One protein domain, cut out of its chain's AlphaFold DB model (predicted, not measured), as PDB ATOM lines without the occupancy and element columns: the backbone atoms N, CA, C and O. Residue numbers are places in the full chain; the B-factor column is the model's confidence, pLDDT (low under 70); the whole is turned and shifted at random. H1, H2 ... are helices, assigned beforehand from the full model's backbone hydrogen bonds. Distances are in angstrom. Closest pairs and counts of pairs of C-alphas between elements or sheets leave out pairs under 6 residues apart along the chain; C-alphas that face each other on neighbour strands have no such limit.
ATOM      1  N   GLU A  80     162.095 193.657 113.486       73.94
ATOM      2  CA  GLU A  80     161.134 193.128 114.458       73.94
ATOM      3  C   GLU A  80     159.880 192.557 113.774       73.94
ATOM      4  O   GLU A  80     159.499 191.418 114.040       73.94
ATOM      5  N   GLY A  81     159.301 193.269 112.800       75.56
ATOM      6  CA  GLY A  81     158.161 192.764 112.021       75.56
ATOM      7  C   GLY A  81     158.506 191.553 111.153       75.56
ATOM      8  O   GLY A  81     157.707 190.622 111.053       75.56
ATOM      9  N   LYS A  82     159.723 191.501 110.593       79.69
ATOM     10  CA  LYS A  82     160.216 190.318 109.866       79.69
ATOM     11  C   LYS A  82     160.365 189.095 110.770       79.69
ATOM     12  O   LYS A  82     160.026 187.998 110.333       79.69
ATOM     13  N   LYS A  83     160.849 189.257 112.008       82.50
ATOM     14  CA  LYS A  83     160.966 188.154 112.979       82.50
ATOM     15  C   LYS A  83     159.598 187.640 113.409       82.50
ATOM     16  O   LYS A  83     159.379 186.437 113.345       82.50
ATOM     17  N   ASN A  84     158.672 188.537 113.743       80.12
ATOM     18  CA  ASN A  84     157.309 188.159 114.125       80.12
ATOM     19  C   ASN A  84     156.588 187.438 112.978       80.12
ATOM     20  O   ASN A  84     155.938 186.419 113.196       80.12
ATOM     21  N   LYS A  85     156.764 187.911 111.738       81.25
ATOM     22  CA  LYS A  85     156.234 187.235 110.549       81.25
ATOM     23  C   LYS A  85     156.878 185.865 110.326       81.25
ATOM     24  O   LYS A  85     156.169 184.914 110.026       81.25
ATOM     25  N   ALA A  86     158.197 185.753 110.481       85.62
ATOM     26  CA  ALA A  86     158.908 184.489 110.317       85.62
ATOM     27  C   ALA A  86     158.531 183.458 111.392       85.62
ATOM     28  O   ALA A  86     158.450 182.273 111.085       85.62
ATOM     29  N   GLU A  87     158.288 183.883 112.636       85.38
ATOM     30  CA  GLU A  87     157.775 182.992 113.681       85.38
ATOM     31  C   GLU A  87     156.351 182.541 113.387       85.38
ATOM     32  O   GLU A  87     156.073 181.351 113.488       85.38
ATOM     33  N   TYR A  88     155.479 183.456 112.965       82.06
ATOM     34  CA  TYR A  88     154.111 183.119 112.591       82.06
ATOM     35  C   TYR A  88     154.071 182.145 111.399       82.06
ATOM     36  O   TYR A  88     153.448 181.092 111.488       82.06
ATOM     37  N   GLU A  89     154.840 182.403 110.335       86.62
ATOM     38  CA  GLU A  89     154.984 181.472 109.201       86.62
ATOM     39  C   GLU A  89     155.619 180.131 109.607       86.62
ATOM     40  O   GLU A  89     155.305 179.099 109.014       86.62
ATOM     41  N   ARG A  90     156.531 180.116 110.590       89.00
ATOM     42  CA  ARG A  90     157.110 178.872 111.120       89.00
ATOM     43  C   ARG A  90     156.051 178.055 111.854       89.00
ATOM     44  O   ARG A  90     155.973 176.860 111.602       89.00
ATOM     45  N   LEU A  91     155.246 178.686 112.706       89.19
ATOM     46  CA  LEU A  91     154.153 178.027 113.425       89.19
ATOM     47  C   LEU A  91     153.114 177.466 112.447       89.19
ATOM     48  O   LEU A  91     152.801 176.281 112.516       89.19
ATOM     49  N   GLU A  92     152.678 178.260 111.465       86.12
ATOM     50  CA  GLU A  92     151.755 177.787 110.424       86.12
ATOM     51  C   GLU A  92     152.342 176.610 109.627       86.12
ATOM     52  O   GLU A  92     151.639 175.644 109.320       86.12
ATOM     53  N   ARG A  93     153.644 176.646 109.303       90.88
ATOM     54  CA  ARG A  93     154.326 175.534 108.624       90.88
ATOM     55  C   ARG A  93     154.397 174.286 109.504       90.88
ATOM     56  O   ARG A  93     154.126 173.196 109.012       90.88
ATOM     57  N   GLU A  94     154.744 174.429 110.778       91.94
ATOM     58  CA  GLU A  94     154.827 173.319 111.733       91.94
ATOM     59  C   GLU A  94     153.458 172.658 111.947       91.94
ATOM     60  O   GLU A  94     153.375 171.429 111.958       91.94
ATOM     61  N   GLU A  95     152.378 173.438 112.026       90.25
ATOM     62  CA  GLU A  95     151.002 172.929 112.099       90.25
ATOM     63  C   GLU A  95     150.619 172.140 110.839       90.25
ATOM     64  O   GLU A  95     150.085 171.029 110.926       90.25
ATOM     65  N   GLN A  96     150.952 172.663 109.655       92.06
ATOM     66  CA  GLN A  96     150.705 171.972 108.385       92.06
ATOM     67  C   GLN A  96     151.518 170.678 108.261       92.06
ATOM     68  O   GLN A  96     150.997 169.654 107.812       92.06
ATOM     69  N   GLU A  97     152.792 170.700 108.655       92.31
ATOM     70  CA  GLU A  97     153.662 169.523 108.663       92.31
ATOM     71  C   GLU A  97     153.194 168.476 109.683       92.31
ATOM     72  O   GLU A  97     153.224 167.275 109.394       92.31
ATOM     73  N   ALA A  98     152.718 168.906 110.855       93.19
ATOM     74  CA  ALA A  98     152.151 168.028 111.873       93.19
ATOM     75  C   ALA A  98     150.867 167.351 111.375       93.19
ATOM     76  O   ALA A  98     150.759 166.126 111.459       93.19
ATOM     77  N   ALA A  99     149.950 168.107 110.763       89.06
ATOM     78  CA  ALA A  99     148.730 167.559 110.170       89.06
ATOM     79  C   ALA A  99     149.042 166.540 109.058       89.06
ATOM     80  O   ALA A  99     148.441 165.464 108.989       89.06
ATOM     81  N   GLN A 100     150.031 166.830 108.205       91.38
ATOM     82  CA  GLN A 100     150.491 165.884 107.184       91.38
ATOM     83  C   GLN A 100     151.084 164.614 107.802       91.38
ATOM     84  O   GLN A 100     150.787 163.505 107.349       91.38
ATOM     85  N   ARG A 101     151.898 164.751 108.854       92.00
ATOM     86  CA  ARG A 101     152.493 163.614 109.563       92.00
ATOM     87  C   ARG A 101     151.427 162.726 110.191       92.00
ATOM     88  O   ARG A 101     151.514 161.509 110.055       92.00
ATOM     89  N   GLU A 102     150.407 163.317 110.802       90.06
ATOM     90  CA  GLU A 102     149.274 162.590 111.373       90.06
ATOM     91  C   GLU A 102     148.498 161.815 110.295       90.06
ATOM     92  O   GLU A 102     148.147 160.650 110.489       90.06
ATOM     93  N   ILE A 103     148.272 162.410 109.116       88.88
ATOM     94  CA  ILE A 103     147.652 161.713 107.974       88.88
ATOM     95  C   ILE A 103     148.493 160.503 107.549       88.88
ATOM     96  O   ILE A 103     147.948 159.426 107.291       88.88
ATOM     97  N   MET A 104     149.814 160.662 107.467       90.25
ATOM     98  CA  MET A 104     150.719 159.578 107.077       90.25
ATOM     99  C   MET A 104     150.784 158.475 108.138       90.25
ATOM    100  O   MET A 104     150.816 157.295 107.793       90.25
ATOM    101  N   GLU A 105     150.765 158.837 109.421       89.88
ATOM    102  CA  GLU A 105     150.763 157.884 110.526       89.88
ATOM    103  C   GLU A 105     149.472 157.063 110.564       89.88
ATOM    104  O   GLU A 105     149.539 155.839 110.698       89.88
ATOM    105  N   ARG A 106     148.318 157.709 110.361       89.19
ATOM    106  CA  ARG A 106     147.033 157.017 110.210       89.19
ATOM    107  C   ARG A 106     147.096 156.011 109.068       89.19
ATOM    108  O   ARG A 106     146.853 154.837 109.283       89.19
ATOM    109  N   ARG A 107     147.553 156.419 107.881       89.75
ATOM    110  CA  ARG A 107     147.670 155.511 106.720       89.75
ATOM    111  C   ARG A 107     148.623 154.335 106.944       89.75
ATOM    112  O   ARG A 107     148.472 153.303 106.299       89.75
ATOM    113  N   ARG A 108     149.621 154.497 107.813       91.50
ATOM    114  CA  ARG A 108     150.611 153.458 108.117       91.50
ATOM    115  C   ARG A 108     150.085 152.414 109.106       91.50
ATOM    116  O   ARG A 108     150.578 151.289 109.076       91.50
ATOM    117  N   ASN A 109     149.137 152.774 109.973       90.25
ATOM    118  CA  ASN A 109     148.601 151.891 111.007       90.25
ATOM    119  C   ASN A 109     147.096 151.614 110.783       90.25
ATOM    120  O   ASN A 109     146.291 152.538 110.912       90.25
ATOM    121  N   PRO A 110     146.692 150.360 110.501       89.50
ATOM    122  CA  PRO A 110     145.288 150.019 110.264       89.50
ATOM    123  C   PRO A 110     144.370 150.290 111.466       89.50
ATOM    124  O   PRO A 110     143.225 150.688 111.263       89.50
ATOM    125  N   ASP A 111     144.856 150.164 112.703       92.31
ATOM    126  CA  ASP A 111     144.036 150.385 113.903       92.31
ATOM    127  C   ASP A 111     143.671 151.871 114.049       92.31
ATOM    128  O   ASP A 111     142.516 152.228 114.269       92.31
ATOM    129  N   LYS A 112     144.638 152.766 113.788       90.94
ATOM    130  CA  LYS A 112     144.407 154.221 113.784       90.94
ATOM    131  C   LYS A 112     143.458 154.666 112.666       90.94
ATOM    132  O   LYS A 112     142.807 155.702 112.799       90.94
ATOM    133  N   MET A 113     143.387 153.918 111.562       91.50
ATOM    134  CA  MET A 113     142.382 154.157 110.522       91.50
ATOM    135  C   MET A 113     140.986 153.764 110.991       91.50
ATOM    136  O   MET A 113     140.058 154.538 110.774       91.50
ATOM    137  N   ALA A 114     140.839 152.615 111.652       91.00
ATOM    138  CA  ALA A 114     139.547 152.158 112.156       91.00
ATOM    139  C   ALA A 114     138.957 153.137 113.184       91.00
ATOM    140  O   ALA A 114     137.787 153.508 113.073       91.00
ATOM    141  N   ASP A 115     139.772 153.624 114.123       92.75
ATOM    142  CA  ASP A 115     139.343 154.628 115.105       92.75
ATOM    143  C   ASP A 115     138.901 155.934 114.424       92.75
ATOM    144  O   ASP A 115     137.857 156.503 114.751       92.75
ATOM    145  N   TYR A 116     139.653 156.389 113.414       89.62
ATOM    146  CA  TYR A 116     139.292 157.567 112.624       89.62
ATOM    147  C   TYR A 116     137.987 157.370 111.836       89.62
ATOM    148  O   TYR A 116     137.166 158.281 111.765       89.62
ATOM    149  N   GLU A 117     137.768 156.197 111.244       92.12
ATOM    150  CA  GLU A 117     136.532 155.882 110.521       92.12
ATOM    151  C   GLU A 117     135.315 155.861 111.449       92.12
ATOM    152  O   GLU A 117     134.249 156.359 111.078       92.12
ATOM    153  N   GLN A 118     135.471 155.334 112.666       93.69
ATOM    154  CA  GLN A 118     134.424 155.375 113.684       93.69
ATOM    155  C   GLN A 118     134.106 156.810 114.108       93.69
ATOM    156  O   GLN A 118     132.930 157.166 114.167       93.69
ATOM    157  N   ASP A 119     135.123 157.648 114.325       92.75
ATOM    158  CA  ASP A 119     134.941 159.072 114.627       92.75
ATOM    159  C   ASP A 119     134.264 159.837 113.475       92.75
ATOM    160  O   ASP A 119     133.358 160.646 113.674       92.75
ATOM    161  N   VAL A 120     134.645 159.568 112.227       92.44
ATOM    162  CA  VAL A 120     133.987 160.187 111.068       92.44
ATOM    163  C   VAL A 120     132.529 159.739 110.963       92.44
ATOM    164  O   VAL A 120     131.652 160.559 110.685       92.44
ATOM    165  N   ASN A 121     132.247 158.455 111.186       93.94
ATOM    166  CA  ASN A 121     130.885 157.932 111.147       93.94
ATOM    167  C   ASN A 121     130.026 158.473 112.294       93.94
ATOM    168  O   ASN A 121     128.869 158.814 112.055       93.94
ATOM    169  N   SER A 122     130.577 158.607 113.503       93.50
ATOM    170  CA  SER A 122     129.865 159.212 114.633       93.50
ATOM    171  C   SER A 122     129.545 160.681 114.350       93.50
ATOM    172  O   SER A 122     128.401 161.093 114.522       93.50
ATOM    173  N   ARG A 123     130.487 161.449 113.787       90.44
ATOM    174  CA  ARG A 123     130.239 162.834 113.358       90.44
ATOM    175  C   ARG A 123     129.171 162.937 112.280       90.44
ATOM    176  O   ARG A 123     128.302 163.794 112.376       90.44
ATOM    177  N   ARG A 124     129.194 162.062 111.270       88.31
ATOM    178  CA  ARG A 124     128.141 162.014 110.238       88.31
ATOM    179  C   ARG A 124     126.776 161.701 110.835       88.31
ATOM    180  O   ARG A 124     125.803 162.338 110.456       88.31
ATOM    181  N   LYS A 125     126.720 160.756 111.773       92.62
ATOM    182  CA  LYS A 125     125.493 160.395 112.482       92.62
ATOM    183  C   LYS A 125     124.957 161.576 113.288       92.62
ATOM    184  O   LYS A 125     123.791 161.904 113.138       92.62
TER     185      LYS A 125
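Overview. This is residues 80 to 125 of the 216 residues of the protein "Hypothetical protein" of Chaetoceros debilis (UniProt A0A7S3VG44). Two helices make an L: the long helix H1 is one arm, the shorter helix H2 is the other, and they meet only near the end of H1 and the beginning of H2. H1 and H2 are not side by side, there is no packed core, and residues 80 to 101 of H1 and 117 to 125 of H2 stand free. The printed part has 46 residues with two named helices, H1 then H2, and no named strand; its class is all helix. It is extended, with a radius of gyration of the C-alphas of 16.1 A, and flat, spanning 47 by 25 by 7 A.

Arrangement. Start from the longest helix, H1, residues 80 to 108, and look near its last residues for H2, residues 110 to 125. The two only just touch, with 3 pairs of C-alphas within 8 A, and they touch only at the corner by their link. Look at residues 106 to 107 of H1 and 112 to 113 of H2, with which alone the two helices touch; the closest C-alphas are those of Arg 106 and Lys 112, 5.2 A apart. The lines of H1 and H2 are about perpendicular, at 77 degrees, and their centres are 24.6 A apart. In both H1 and H2 every O i to N i+4 pair is within hydrogen-bond range.

Along the chain. Find C-alpha 80 at (161.134, 193.128, 114.458); from there H1 runs 41.5 A to C-alpha 108 at (150.611, 153.458, 108.117). After Asn 109, H2 begins at Pro 110 and runs 22.5 A to C-alpha 125 at (125.493, 160.395, 112.482).

Size, cuts and confidence. The C-alphas of Glu 80 and Lys 125 are the two farthest apart, at 48.4 A. Residues 80 to 101 of H1 and 117 to 125 of H2 stand free. The link from H1 to H2 is tight, and the printed part has no cut. The mean pLDDT of the printed part is 88.9, and no printed residue is under 70.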